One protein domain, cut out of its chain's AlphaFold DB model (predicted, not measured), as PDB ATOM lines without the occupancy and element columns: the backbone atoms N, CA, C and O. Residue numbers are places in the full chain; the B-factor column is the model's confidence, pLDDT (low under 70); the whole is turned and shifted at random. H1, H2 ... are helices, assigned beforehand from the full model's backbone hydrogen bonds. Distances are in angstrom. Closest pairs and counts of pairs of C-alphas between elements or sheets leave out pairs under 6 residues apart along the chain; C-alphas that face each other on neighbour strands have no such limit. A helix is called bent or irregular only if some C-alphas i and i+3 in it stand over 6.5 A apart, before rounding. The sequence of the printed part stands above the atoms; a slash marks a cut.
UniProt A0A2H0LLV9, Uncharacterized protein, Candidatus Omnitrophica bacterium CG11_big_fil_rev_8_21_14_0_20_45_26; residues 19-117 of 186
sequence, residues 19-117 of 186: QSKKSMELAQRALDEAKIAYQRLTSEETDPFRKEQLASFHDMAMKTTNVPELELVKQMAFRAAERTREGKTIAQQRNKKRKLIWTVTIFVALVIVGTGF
ATOM      1  N   GLN A  19     125.207  82.069 101.103       60.44
ATOM      2  CA  GLN A  19     124.719  83.442 101.072       60.44
ATOM      3  C   GLN A  19     123.464  83.557 101.944       60.44
ATOM      4  O   GLN A  19     122.433  82.934 101.681       60.44
ATOM      5  N   SER A  20     123.541  84.374 102.996       65.62
ATOM      6  CA  SER A  20     122.377  84.678 103.823       65.62
ATOM      7  C   SER A  20     121.273  85.313 102.965       65.62
ATOM      8  O   SER A  20     121.543  86.071 102.030       65.62
ATOM      9  N   LYS A  21     120.005  85.085 103.315       69.06
ATOM     10  CA  LYS A  21     118.866  85.726 102.630       69.06
ATOM     11  C   LYS A  21     119.028  87.255 102.529       69.06
ATOM     12  O   LYS A  21     118.722  87.853 101.504       69.06
ATOM     13  N   LYS A  22     119.619  87.866 103.560       70.81
ATOM     14  CA  LYS A  22     119.924  89.301 103.628       70.81
ATOM     15  C   LYS A  22     120.998  89.742 102.625       70.81
ATOM     16  O   LYS A  22     120.894  90.834 102.076       70.81
ATOM     17  N   SER A  23     122.022  88.925 102.366       68.56
ATOM     18  CA  SER A  23     123.056  89.252 101.371       68.56
ATOM     19  C   SER A  23     122.539  89.116  99.940       68.56
ATOM     20  O   SER A  23     122.900  89.936  99.102       68.56
ATOM     21  N   MET A  24     121.640  88.161  99.673       70.88
ATOM     22  CA  MET A  24     120.955  88.075  98.376       70.88
ATOM     23  C   MET A  24     120.037  89.283  98.136       70.88
ATOM     24  O   MET A  24     120.068  89.873  97.061       70.88
ATOM     25  N   GLU A  25     119.271  89.709  99.147       78.31
ATOM     26  CA  GLU A  25     118.426  90.911  99.053       78.31
ATOM     27  C   GLU A  25     119.247  92.190  98.810       78.31
ATOM     28  O   GLU A  25     118.855  93.035  98.005       78.31
ATOM     29  N   LEU A  26     120.402  92.333  99.471       75.50
ATOM     30  CA  LEU A  26     121.313  93.461  99.246       75.50
ATOM     31  C   LEU A  26     121.922  93.444  97.840       75.50
ATOM     32  O   LEU A  26     121.990  94.488  97.195       75.50
ATOM     33  N   ALA A  27     122.327  92.270  97.349       71.44
ATOM     34  CA  ALA A  27     122.853  92.111  95.997       71.44
ATOM     35  C   ALA A  27     121.803  92.460  94.931       71.44
ATOM     36  O   ALA A  27     122.116  93.151  93.962       71.44
ATOM     37  N   GLN A  28     120.549  92.051  95.141       77.88
ATOM     38  CA  GLN A  28     119.448  92.373  94.237       77.88
ATOM     39  C   GLN A  28     119.167  93.881  94.202       77.88
ATOM     40  O   GLN A  28     119.049  94.455  93.123       77.88
ATOM     41  N   ARG A  29     119.144  94.550  95.364       81.75
ATOM     42  CA  ARG A  29     118.981  96.014  95.423       81.75
ATOM     43  C   ARG A  29     120.101  96.752  94.698       81.75
ATOM     44  O   ARG A  29     119.819  97.678  93.946       81.75
ATOM     45  N   ALA A  30     121.352  96.332  94.885       74.00
ATOM     46  CA  ALA A  30     122.489  96.936  94.193       74.00
ATOM     47  C   ALA A  30     122.390  96.764  92.665       74.00
ATOM     48  O   ALA A  30     122.728  97.676  91.909       74.00
ATOM     49  N   LEU A  31     121.893  95.611  92.207       76.12
ATOM     50  CA  LEU A  31     121.644  95.342  90.793       76.12
ATOM     51  C   LEU A  31     120.541  96.253  90.228       76.12
ATOM     52  O   LEU A  31     120.709  96.818  89.147       76.12
ATOM     53  N   ASP A  32     119.452  96.449  90.970       83.06
ATOM     54  CA  ASP A  32     118.351  97.329  90.567       83.06
ATOM     55  C   ASP A  32     118.780  98.809  90.531       83.06
ATOM     56  O   ASP A  32     118.494  99.519  89.564       83.06
ATOM     57  N   GLU A  33     119.539  99.274  91.526       81.81
ATOM     58  CA  GLU A  33     120.098 100.634  91.548       81.81
ATOM     59  C   GLU A  33     121.026 100.894  90.356       81.81
ATOM     60  O   GLU A  33     120.951 101.942  89.706       81.81
ATOM     61  N   ALA A  34     121.873  99.924  90.021       75.00
ATOM     62  CA  ALA A  34     122.767 100.028  88.879       75.00
ATOM     63  C   ALA A  34     122.005 100.034  87.541       75.00
ATOM     64  O   ALA A  34     122.351 100.813  86.649       75.00
ATOM     65  N   LYS A  35     120.933  99.242  87.403       82.12
ATOM     66  CA  LYS A  35     120.035  99.291  86.233       82.12
ATOM     67  C   LYS A  35     119.408 100.679  86.062       82.12
ATOM     68  O   LYS A  35     119.440 101.233  84.962       82.12
ATOM     69  N   ILE A  36     118.928 101.283  87.150       86.25
ATOM     70  CA  ILE A  36     118.382 102.651  87.143       86.25
ATOM     71  C   ILE A  36     119.447 103.666  86.704       86.25
ATOM     72  O   ILE A  36     119.152 104.570  85.918       86.25
ATOM     73  N   ALA A  37     120.692 103.520  87.166       83.06
ATOM     74  CA  ALA A  37     121.787 104.404  86.770       83.06
ATOM     75  C   ALA A  37     122.077 104.336  85.259       83.06
ATOM     76  O   ALA A  37     122.211 105.380  84.617       83.06
ATOM     77  N   TYR A  38     122.105 103.135  84.665       80.50
ATOM     78  CA  TYR A  38     122.258 102.972  83.212       80.50
ATOM     79  C   TYR A  38     121.103 103.600  82.428       80.50
ATOM     80  O   TYR A  38     121.326 104.224  81.387       80.50
ATOM     81  N   GLN A  39     119.873 103.470  82.924       83.44
ATOM     82  CA  GLN A  39     118.700 104.056  82.279       83.44
ATOM     83  C   GLN A  39     118.778 105.589  82.261       83.44
ATOM     84  O   GLN A  39     118.559 106.203  81.216       83.44
ATOM     85  N   ARG A  40     119.179 106.205  83.384       86.25
ATOM     86  CA  ARG A  40     119.401 107.658  83.470       86.25
ATOM     87  C   ARG A  40     120.494 108.121  82.511       86.25
ATOM     88  O   ARG A  40     120.232 108.991  81.684       86.25
ATOM     89  N   LEU A  41     121.659 107.469  82.534       83.38
ATOM     90  CA  LEU A  41     122.785 107.786  81.644       83.38
ATOM     91  C   LEU A  41     122.394 107.741  80.161       83.38
ATOM     92  O   LEU A  41     122.790 108.607  79.388       83.38
ATOM     93  N   THR A  42     121.586 106.758  79.764       83.06
ATOM     94  CA  THR A  42     121.135 106.621  78.369       83.06
ATOM     95  C   THR A  42     120.114 107.701  77.987       83.06
ATOM     96  O   THR A  42     120.086 108.150  76.840       83.06
ATOM     97  N   SER A  43     119.275 108.130  78.937       83.56
ATOM     98  CA  SER A  43     118.271 109.182  78.725       83.56
ATOM     99  C   SER A  43     118.864 110.595  78.669       83.56
ATOM    100  O   SER A  43     118.354 111.435  77.931       83.56
ATOM    101  N   GLU A  44     119.949 110.837  79.407       87.12
ATOM    102  CA  GLU A  44     120.633 112.133  79.493       87.12
ATOM    103  C   GLU A  44     121.688 112.329  78.388       87.12
ATOM    104  O   GLU A  44     122.103 113.457  78.122       87.12
ATOM    105  N   GLU A  45     122.120 111.256  77.714       83.75
ATOM    106  CA  GLU A  45     123.118 111.345  76.648       83.75
ATOM    107  C   GLU A  45     122.548 112.014  75.385       83.75
ATOM    108  O   GLU A  45     121.515 111.621  74.829       83.75
ATOM    109  N   THR A  46     123.279 113.022  74.909       81.00
ATOM    110  CA  THR A  46     122.894 113.863  73.765       81.00
ATOM    111  C   THR A  46     123.703 113.550  72.511       81.00
ATOM    112  O   THR A  46     123.212 113.775  71.405       81.00
ATOM    113  N   ASP A  47     124.915 113.002  72.652       80.38
ATOM    114  CA  ASP A  47     125.738 112.592  71.514       80.38
ATOM    115  C   ASP A  47     125.151 111.306  70.896       80.38
ATOM    116  O   ASP A  47     125.111 110.272  71.568       80.38
ATOM    117  N   PRO A  48     124.708 111.321  69.622       75.81
ATOM    118  CA  PRO A  48     124.019 110.186  69.009       75.81
ATOM    119  C   PRO A  48     124.892 108.929  68.929       75.81
ATOM    120  O   PRO A  48     124.385 107.821  69.089       75.81
ATOM    121  N   PHE A  49     126.206 109.084  68.749       76.38
ATOM    122  CA  PHE A  49     127.133 107.955  68.673       76.38
ATOM    123  C   PHE A  49     127.389 107.349  70.057       76.38
ATOM    124  O   PHE A  49     127.435 106.129  70.219       76.38
ATOM    125  N   ARG A  50     127.526 108.194  71.087       75.56
ATOM    126  CA  ARG A  50     127.670 107.710  72.472       75.56
ATOM    127  C   ARG A  50     126.376 107.098  72.985       75.56
ATOM    128  O   ARG A  50     126.434 106.117  73.715       75.56
ATOM    129  N   LYS A  51     125.229 107.628  72.560       80.62
ATOM    130  CA  LYS A  51     123.904 107.105  72.890       80.62
ATOM    131  C   LYS A  51     123.694 105.694  72.351       80.62
ATOM    132  O   LYS A  51     123.210 104.845  73.088       80.62
ATOM    133  N   GLU A  52     124.108 105.416  71.114       80.62
ATOM    134  CA  GLU A  52     124.059 104.065  70.536       80.62
ATOM    135  C   GLU A  52     124.957 103.079  71.305       80.62
ATOM    136  O   GLU A  52     124.536 101.973  71.645       80.62
ATOM    137  N   GLN A  53     126.174 103.503  71.666       80.19
ATOM    138  CA  GLN A  53     127.078 102.688  72.486       80.19
ATOM    139  C   GLN A  53     126.515 102.428  73.891       80.19
ATOM    140  O   GLN A  53     126.539 101.292  74.363       80.19
ATOM    141  N   LEU A  54     125.982 103.459  74.552       83.25
ATOM    142  CA  LEU A  54     125.342 103.348  75.865       83.25
ATOM    143  C   LEU A  54     124.094 102.465  75.820       83.25
ATOM    144  O   LEU A  54     123.915 101.664  76.729       83.25
ATOM    145  N   ALA A  55     123.287 102.539  74.757       83.94
ATOM    146  CA  ALA A  55     122.118 101.681  74.572       83.94
ATOM    147  C   ALA A  55     122.500 100.191  74.517       83.94
ATOM    148  O   ALA A  55     121.848  99.359  75.144       83.94
ATOM    149  N   SER A  56     123.608  99.853  73.849       86.00
ATOM    150  CA  SER A  56     124.114  98.475  73.819       86.00
ATOM    151  C   SER A  56     124.494  97.964  75.216       86.00
ATOM    152  O   SER A  56     124.118  96.852  75.593       86.00
ATOM    153  N   PHE A  57     125.183  98.780  76.022       86.69
ATOM    154  CA  PHE A  57     125.538  98.410  77.399       86.69
ATOM    155  C   PHE A  57     124.336  98.406  78.345       86.69
ATOM    156  O   PHE A  57     124.261  97.554  79.227       86.69
ATOM    157  N   HIS A  58     123.379  99.310  78.139       86.69
ATOM    158  CA  HIS A  58     122.108  99.335  78.852       86.69
ATOM    159  C   HIS A  58     121.339  98.025  78.648       86.69
ATOM    160  O   HIS A  58     120.915  97.405  79.620       86.69
ATOM    161  N   ASP A  59     121.221  97.550  77.408       86.75
ATOM    162  CA  ASP A  59     120.533  96.293  77.110       86.75
ATOM    163  C   ASP A  59     121.228  95.083  77.741       86.75
ATOM    164  O   ASP A  59     120.558  94.165  78.223       86.75
ATOM    165  N   MET A  60     122.565  95.078  77.778       85.88
ATOM    166  CA  MET A  60     123.326  94.049  78.492       85.88
ATOM    167  C   MET A  60     123.056  94.113  79.999       85.88
ATOM    168  O   MET A  60     122.741  93.089  80.601       85.88
ATOM    169  N   ALA A  61     123.099  95.307  80.596       84.56
ATOM    170  CA  ALA A  61     122.819  95.505  82.016       84.56
ATOM    171  C   ALA A  61     121.385  95.080  82.385       84.56
ATOM    172  O   ALA A  61     121.180  94.428  83.405       84.56
ATOM    173  N   MET A  62     120.385  95.352  81.544       83.81
ATOM    174  CA  MET A  62     118.999  94.942  81.811       83.81
ATOM    175  C   MET A  62     118.807  93.423  81.771       83.81
ATOM    176  O   MET A  62     118.028  92.891  82.566       83.81
ATOM    177  N   LYS A  63     119.555  92.728  80.904       86.00
ATOM    178  CA  LYS A  63     119.531  91.263  80.767       86.00
ATOM    179  C   LYS A  63     120.314  90.527  81.856       86.00
ATOM    180  O   LYS A  63     120.069  89.340  82.050       86.00
ATOM    181  N   THR A  64     121.219  91.199  82.572       83.81
ATOM    182  CA  THR A  64     121.965  90.557  83.665       83.81
ATOM    183  C   THR A  64     121.075  90.185  84.847       83.81
ATOM    184  O   THR A  64     120.183  90.939  85.262       83.81
ATOM    185  N   THR A  65     121.342  88.990  85.377       79.50
ATOM    186  CA  THR A  65     120.593  88.379  86.488       79.50
ATOM    187  C   THR A  65     121.392  88.337  87.784       79.50
ATOM    188  O   THR A  65     120.814  88.157  88.851       79.50
ATOM    189  N   ASN A  66     122.708  88.539  87.709       78.19
ATOM    190  CA  ASN A  66     123.603  88.493  88.854       78.19
ATOM    191  C   ASN A  66     124.588  89.679  88.848       78.19
ATOM    192  O   ASN A  66     124.854  90.314  87.826       78.19
ATOM    193  N   VAL A  67     125.113  89.997  90.033       75.00
ATOM    194  CA  VAL A  67     126.060  91.106  90.241       75.00
ATOM    195  C   VAL A  67     127.391  90.906  89.489       75.00
ATOM    196  O   VAL A  67     127.874  91.877  88.905       75.00
ATOM    197  N   PRO A  68     127.985  89.694  89.423       77.19
ATOM    198  CA  PRO A  68     129.237  89.487  88.691       77.19
ATOM    199  C   PRO A  68     129.142  89.785  87.189       77.19
ATOM    200  O   PRO A  68     130.049  90.400  86.629       77.19
ATOM    201  N   GLU A  69     128.047  89.400  86.523       78.94
ATOM    202  CA  GLU A  69     127.836  89.734  85.110       78.94
ATOM    203  C   GLU A  69     127.711  91.247  84.909       78.94
ATOM    204  O   GLU A  69     128.259  91.799  83.955       78.94
ATOM    205  N   LEU A  70     127.035  91.937  85.828       77.88
ATOM    206  CA  LEU A  70     126.884  93.387  85.773       77.88
ATOM    207  C   LEU A  70     128.231  94.115  85.932       77.88
ATOM    208  O   LEU A  70     128.498  95.095  85.229       77.88
ATOM    209  N   GLU A  71     129.111  93.618  86.806       79.25
ATOM    210  CA  GLU A  71     130.484  94.119  86.952       79.25
ATOM    211  C   GLU A  71     131.271  93.955  85.639       79.25
ATOM    212  O   GLU A  71     132.021  94.846  85.232       79.25
ATOM    213  N   LEU A  72     131.053  92.846  84.928       83.06
ATOM    214  CA  LEU A  72     131.673  92.574  83.632       83.06
ATOM    215  C   LEU A  72     131.176  93.556  82.559       83.06
ATOM    216  O   LEU A  72     131.986  94.137  81.833       83.06
ATOM    217  N   VAL A  73     129.867  93.826  82.512       83.19
ATOM    218  CA  VAL A  73     129.273  94.851  81.630       83.19
ATOM    219  C   VAL A  73     129.870  96.232  81.907       83.19
ATOM    220  O   VAL A  73     130.286  96.925  80.977       83.19
ATOM    221  N   LYS A  74     130.012  96.604  83.182       80.50
ATOM    222  CA  LYS A  74     130.669  97.849  83.603       80.50
ATOM    223  C   LYS A  74     132.120  97.920  83.117       80.50
ATOM    224  O   LYS A  74     132.517  98.934  82.545       80.50
ATOM    225  N   GLN A  75     132.911  96.859  83.280       83.12
ATOM    226  CA  GLN A  75     134.297  96.831  82.788       83.12
ATOM    227  C   GLN A  75     134.380  96.985  81.263       83.12
ATOM    228  O   GLN A  75     135.256  97.693  80.759       83.12
ATOM    229  N   MET A  76     133.467  96.358  80.516       83.25
ATOM    230  CA  MET A  76     133.394  96.513  79.061       83.25
ATOM    231  C   MET A  76     133.060  97.954  78.659       83.25
ATOM    232  O   MET A  76     133.728  98.507  77.781       83.25
ATOM    233  N   ALA A  77     132.095  98.580  79.338       80.88
ATOM    234  CA  ALA A  77     131.727  99.974  79.109       80.88
ATOM    235  C   ALA A  77     132.905 100.932  79.375       80.88
ATOM    236  O   ALA A  77     133.191 101.806  78.552       80.88
ATOM    237  N   PHE A  78     133.657 100.724  80.465       80.19
ATOM    238  CA  PHE A  78     134.861 101.509  80.769       80.19
ATOM    239  C   PHE A  78     135.931 101.387  79.679       80.19
ATOM    240  O   PHE A  78     136.429 102.399  79.189       80.19
ATOM    241  N   ARG A  79     136.240 100.165  79.230       82.19
ATOM    242  CA  ARG A  79     137.228  99.950  78.158       82.19
ATOM    243  C   ARG A  79     136.800 100.587  76.835       82.19
ATOM    244  O   ARG A  79     137.637 101.107  76.097       82.19
ATOM    245  N   ALA A  80     135.508 100.562  76.511       79.69
ATOM    246  CA  ALA A  80     134.984 101.228  75.321       79.69
ATOM    247  C   ALA A  80     135.114 102.763  75.415       79.69
ATOM    248  O   ALA A  80     135.481 103.422  74.433       79.69
ATOM    249  N   ALA A  81     134.887 103.328  76.604       73.19
ATOM    250  CA  ALA A  81     135.085 104.749  76.878       73.19
ATOM    251  C   ALA A  81     136.567 105.171  76.786       73.19
ATOM    252  O   ALA A  81     136.882 106.227  76.234       73.19
ATOM    253  N   GLU A  82     137.495 104.338  77.262       75.31
ATOM    254  CA  GLU A  82     138.937 104.587  77.122       75.31
ATOM    255  C   GLU A  82     139.369 104.598  75.654       75.31
ATOM    256  O   GLU A  82     139.965 105.574  75.192       75.31
ATOM    257  N   ARG A  83     138.966 103.586  74.873       74.94
ATOM    258  CA  ARG A  83     139.292 103.508  73.437       74.94
ATOM    259  C   ARG A  83     138.766 104.702  72.643       74.94
ATOM    260  O   ARG A  83     139.437 105.187  71.733       74.94
ATOM    261  N   THR A  84     137.574 105.201  72.967       69.19
ATOM    262  CA  THR A  84     137.017 106.391  72.300       69.19
ATOM    263  C   THR A  84     137.763 107.670  72.684       69.19
ATOM    264  O   THR A  84     137.950 108.545  71.832       69.19
ATOM    265  N   ARG A  85     138.250 107.784  73.925       62.34
ATOM    266  CA  ARG A  85     139.086 108.911  74.365       62.34
ATOM    267  C   ARG A  85     140.453 108.907  73.680       62.34
ATOM    268  O   ARG A  85     140.879 109.949  73.183       62.34
ATOM    269  N   GLU A  86     141.094 107.746  73.594       60.25
ATOM    270  CA  GLU A  86     142.369 107.554  72.892       60.25
ATOM    271  C   GLU A  86     142.240 107.786  71.380       60.25
ATOM    272  O   GLU A  86     143.070 108.452  70.762       60.25
ATOM    273  N   GLY A  87     141.150 107.318  70.769       60.22
ATOM    274  CA  GLY A  87     140.864 107.585  69.361       60.22
ATOM    275  C   GLY A  87     140.729 109.084  69.068       60.22
ATOM    276  O   GLY A  87     141.294 109.581  68.088       60.22
ATOM    277  N   LYS A  88     140.039 109.833  69.942       61.28
ATOM    278  CA  LYS A  88     139.884 111.292  69.809       61.28
ATOM    279  C   LYS A  88     141.220 112.027  69.953       61.28
ATOM    280  O   LYS A  88     141.493 112.921  69.151       61.28
ATOM    281  N   THR A  89     142.077 111.647  70.902       62.19
ATOM    282  CA  THR A  89     143.399 112.277  71.066       62.19
ATOM    283  C   THR A  89     144.324 111.986  69.882       62.19
ATOM    284  O   THR A  89     144.957 112.912  69.367       62.19
ATOM    285  N   ILE A  90     144.344 110.754  69.364       62.16
ATOM    286  CA  ILE A  90     145.148 110.388  68.185       62.16
ATOM    287  C   ILE A  90     144.662 111.131  66.929       62.16
ATOM    288  O   ILE A  90     145.474 111.670  66.169       62.16
ATOM    289  N   ALA A  91     143.346 111.219  66.710       57.66
ATOM    290  CA  ALA A  91     142.772 111.948  65.578       57.66
ATOM    291  C   ALA A  91     143.081 113.456  65.644       57.66
ATOM    292  O   ALA A  91     143.471 114.064  64.641       57.66
ATOM    293  N   GLN A  92     142.984 114.058  66.833       61.09
ATOM    294  CA  GLN A  92     143.353 115.457  67.052       61.09
ATOM    295  C   GLN A  92     144.847 115.703  66.800       61.09
ATOM    296  O   GLN A  92     145.199 116.684  66.141       61.09
ATOM    297  N   GLN A  93     145.731 114.805  67.247       59.28
ATOM    298  CA  GLN A  93     147.169 114.910  66.983       59.28
ATOM    299  C   GLN A  93     147.500 114.797  65.486       59.28
ATOM    300  O   GLN A  93     148.317 115.570  64.978       59.28
ATOM    301  N   ARG A  94     146.844 113.889  64.749       62.69
ATOM    302  CA  ARG A  94     147.014 113.765  63.287       62.69
ATOM    303  C   ARG A  94     146.563 115.025  62.546       62.69
ATOM    304  O   ARG A  94     147.284 115.507  61.673       62.69
ATOM    305  N   ASN A  95     145.428 115.607  62.933       64.12
ATOM    306  CA  ASN A  95     144.938 116.852  62.336       64.12
ATOM    307  C   ASN A  95     145.859 118.048  62.619       64.12
ATOM    308  O   ASN A  95     146.098 118.849  61.715       64.12
ATOM    309  N   LYS A  96     146.436 118.149  63.828       64.69
ATOM    310  CA  LYS A  96     147.449 119.171  64.146       64.69
ATOM    311  C   LYS A  96     148.692 119.032  63.256       64.69
ATOM    312  O   LYS A  96     149.108 120.015  62.649       64.69
ATOM    313  N   LYS A  97     149.235 117.815  63.104       64.88
ATOM    314  CA  LYS A  97     150.393 117.553  62.224       64.88
ATOM    315  C   LYS A  97     150.106 117.908  60.762       64.88
ATOM    316  O   LYS A  97     150.934 118.541  60.117       64.88
ATOM    317  N   ARG A  98     148.923 117.556  60.246       64.94
ATOM    318  CA  ARG A  98     148.531 117.868  58.863       64.94
ATOM    319  C   ARG A  98     148.431 119.377  58.618       64.94
ATOM    320  O   ARG A  98     148.932 119.845  57.601       64.94
ATOM    321  N   LYS A  99     147.830 120.135  59.545       62.53
ATOM    322  CA  LYS A  99     147.766 121.605  59.456       62.53
ATOM    323  C   LYS A  99     149.163 122.234  59.462       62.53
ATOM    324  O   LYS A  99     149.424 123.083  58.620       62.53
ATOM    325  N   LEU A 100     150.059 121.755  60.332       68.12
ATOM    326  CA  LEU A 100     151.447 122.224  60.407       68.12
ATOM    327  C   LEU A 100     152.193 122.039  59.075       68.12
ATOM    328  O   LEU A 100     152.837 122.968  58.594       68.12
ATOM    329  N   ILE A 101     152.078 120.859  58.455       66.62
ATOM    330  CA  ILE A 101     152.729 120.573  57.167       66.62
ATOM    331  C   ILE A 101     152.233 121.543  56.091       66.62
ATOM    332  O   ILE A 101     153.045 122.165  55.417       66.62
ATOM    333  N   TRP A 102     150.916 121.742  55.976       62.06
ATOM    334  CA  TRP A 102     150.354 122.681  55.002       62.06
ATOM    335  C   TRP A 102     150.827 124.119  55.220       62.06
ATOM    336  O   TRP A 102     151.190 124.791  54.256       62.06
ATOM    337  N   THR A 103     150.881 124.580  56.471       67.25
ATOM    338  CA  THR A 103     151.385 125.925  56.780       67.25
ATOM    339  C   THR A 103     152.857 126.093  56.416       67.25
ATOM    340  O   THR A 103     153.222 127.117  55.847       67.25
ATOM    341  N   VAL A 104     153.695 125.080  56.667       68.75
ATOM    342  CA  VAL A 104     155.117 125.118  56.298       68.75
ATOM    343  C   VAL A 104     155.285 125.118  54.777       68.75
ATOM    344  O   VAL A 104     156.067 125.908  54.262       68.75
ATOM    345  N   THR A 105     154.525 124.307  54.037       59.09
ATOM    346  CA  THR A 105     154.609 124.266  52.568       59.09
ATOM    347  C   THR A 105     154.215 125.599  51.928       59.09
ATOM    348  O   THR A 105     154.923 126.088  51.051       59.09
ATOM    349  N   ILE A 106     153.124 126.221  52.391       68.44
ATOM    350  CA  ILE A 106     152.697 127.547  51.911       68.44
ATOM    351  C   ILE A 106     153.767 128.597  52.228       68.44
ATOM    352  O   ILE A 106     154.083 129.439  51.389       68.44
ATOM    353  N   PHE A 107     154.367 128.523  53.415       60.91
ATOM    354  CA  PHE A 107     155.428 129.430  53.827       60.91
ATOM    355  C   PHE A 107     156.691 129.291  52.970       60.91
ATOM    356  O   PHE A 107     157.223 130.292  52.502       60.91
ATOM    357  N   VAL A 108     157.143 128.064  52.697       62.34
ATOM    358  CA  VAL A 108     158.288 127.809  51.807       62.34
ATOM    359  C   VAL A 108     158.010 128.336  50.399       62.34
ATOM    360  O   VAL A 108     158.866 129.003  49.823       62.34
ATOM    361  N   ALA A 109     156.804 128.120  49.866       57.59
ATOM    362  CA  ALA A 109     156.412 128.667  48.570       57.59
ATOM    363  C   ALA A 109     156.434 130.210  48.560       57.59
ATOM    364  O   ALA A 109     156.978 130.809  47.634       57.59
ATOM    365  N   LEU A 110     155.921 130.860  49.611       61.69
ATOM    366  CA  LEU A 110     155.966 132.320  49.764       61.69
ATOM    367  C   LEU A 110     157.394 132.859  49.890       61.69
ATOM    368  O   LEU A 110     157.698 133.907  49.327       61.69
ATOM    369  N   VAL A 111     158.284 132.148  50.589       59.66
ATOM    370  CA  VAL A 111     159.703 132.509  50.674       59.66
ATOM    371  C   VAL A 111     160.362 132.396  49.302       59.66
ATOM    372  O   VAL A 111     161.066 133.319  48.911       59.66
ATOM    373  N   ILE A 112     160.109 131.336  48.529       58.19
ATOM    374  CA  ILE A 112     160.677 131.166  47.179       58.19
ATOM    375  C   ILE A 112     160.205 132.280  46.233       58.19
ATOM    376  O   ILE A 112     161.024 132.893  45.546       58.19
ATOM    377  N   VAL A 113     158.903 132.587  46.237       56.12
ATOM    378  CA  VAL A 113     158.318 133.646  45.399       56.12
ATOM    379  C   VAL A 113     158.788 135.035  45.849       56.12
ATOM    380  O   VAL A 113     159.148 135.862  45.017       56.12
ATOM    381  N   GLY A 114     158.835 135.292  47.160       53.09
ATOM    382  CA  GLY A 114     159.166 136.604  47.726       53.09
ATOM    383  C   GLY A 114     160.660 136.926  47.772       53.09
ATOM    384  O   GLY A 114     161.048 138.086  47.639       53.09
ATOM    385  N   THR A 115     161.525 135.921  47.928       56.09
ATOM    386  CA  THR A 115     162.981 136.117  47.815       56.09
ATOM    387  C   THR A 115     163.426 136.275  46.369       56.09
ATOM    388  O   THR A 115     164.505 136.829  46.139       56.09
ATOM    389  N   GLY A 116     162.575 135.850  45.423       48.09
ATOM    390  CA  GLY A 116     162.878 135.829  44.005       48.09
ATOM    391  C   GLY A 116     164.154 135.038  43.804       48.09
ATOM    392  O   GLY A 116     165.179 135.640  43.494       48.09
ATOM    393  N   PHE A 117     164.105 133.723  44.066       43.50
ATOM    394  CA  PHE A 117     165.203 132.812  43.746       43.50
ATOM    395  C   PHE A 117     165.580 133.040  42.279       43.50
ATOM    396  O   PHE A 117     164.925 132.547  41.361       43.50
TER     397      PHE A 117
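AT A GLANCE: This is residues 19 to 117 of the 186 residues of an uncharacterized protein of Candidatus Omnitrophica bacterium CG11_big_fil_rev_8_21_14_0_20_45_26 (UniProt A0A2H0LLV9). One very long helix, H3, begins in a small three-helix head and then runs far out of it as a straight arm. In the head, H1 and H2 fold back on each other as a helical hairpin, and the early part of H3 packs on both, giving an up-and-down bundle, side-by-side helices that each run against the one before. Residues 85 to 117, of which 85 to 115 belong to H3, stick out on their own, and the body without them spans 43 A at its longest against 89 A for the whole. The printed part has 99 residues with three named helices, in the order H1, H2, H3, and no named strand, and its class is all helix. The whole is extended, with a radius of gyration of the C-alphas of 24.7 A and spans of 89 by 24 by 15 A.

HOW THE PARTS SIT: Start with H3, residues 67 to 115, and look beside its residues 70 to 77, where it touches H2, residues 48 to 63. Here H2 takes part with residues 54 to 61 alone, and the closest C-alphas, those of Ala 61 and Leu 70, are 5.9 A apart. This hairpin has a shallow tilt of 14 degrees, opposite ways. Next look at H1, residues 21 to 44, which touches H2 with residues 35 to 42 alone. Their closest C-alphas, those of Tyr 38 and His 58, are 5.7 A apart, and this second hairpin has a shallow tilt of 19 degrees, opposite ways. H1 also touches H3, between residues 27 to 31 of H1 and residues 67 to 70 of H3 alone. The closest C-alphas there, those of Leu 31 and Val 67, are 6.1 A apart, at a shallow tilt of 29 degrees, the same way. In H1, H2 and H3 every O i to N i+4 pair is within hydrogen-bond range.

IN THESE COORDINATES: Find C-alpha 67 at (126.060, 91.106, 90.241); from there H3 runs 72.0 A to C-alpha 115 at (162.981, 136.117, 47.815). H2 measures 22.7 A from C-alpha 48 to C-alpha 63. For H1, begin at C-alpha 21 at (118.866, 85.726, 102.630) and go 35.2 A to C-alpha 44. None of the three is bent.

THE WHOLE: Look for the two C-alphas farthest apart at Lys 21 and Gly 116, 88.8 A from each other. Without the stretch that stands free, the body of 66 residues spans 43 by 22 by 16 A. The links from H1 to H2 and from H2 to H3 are both tight, with 3 residues each, and the printed part has no cut. In the B-factor column the mean pLDDT of the printed part is 73.3, and you will find values under 70 at residues 19 to 21, residue 23 and residues 84 to 117.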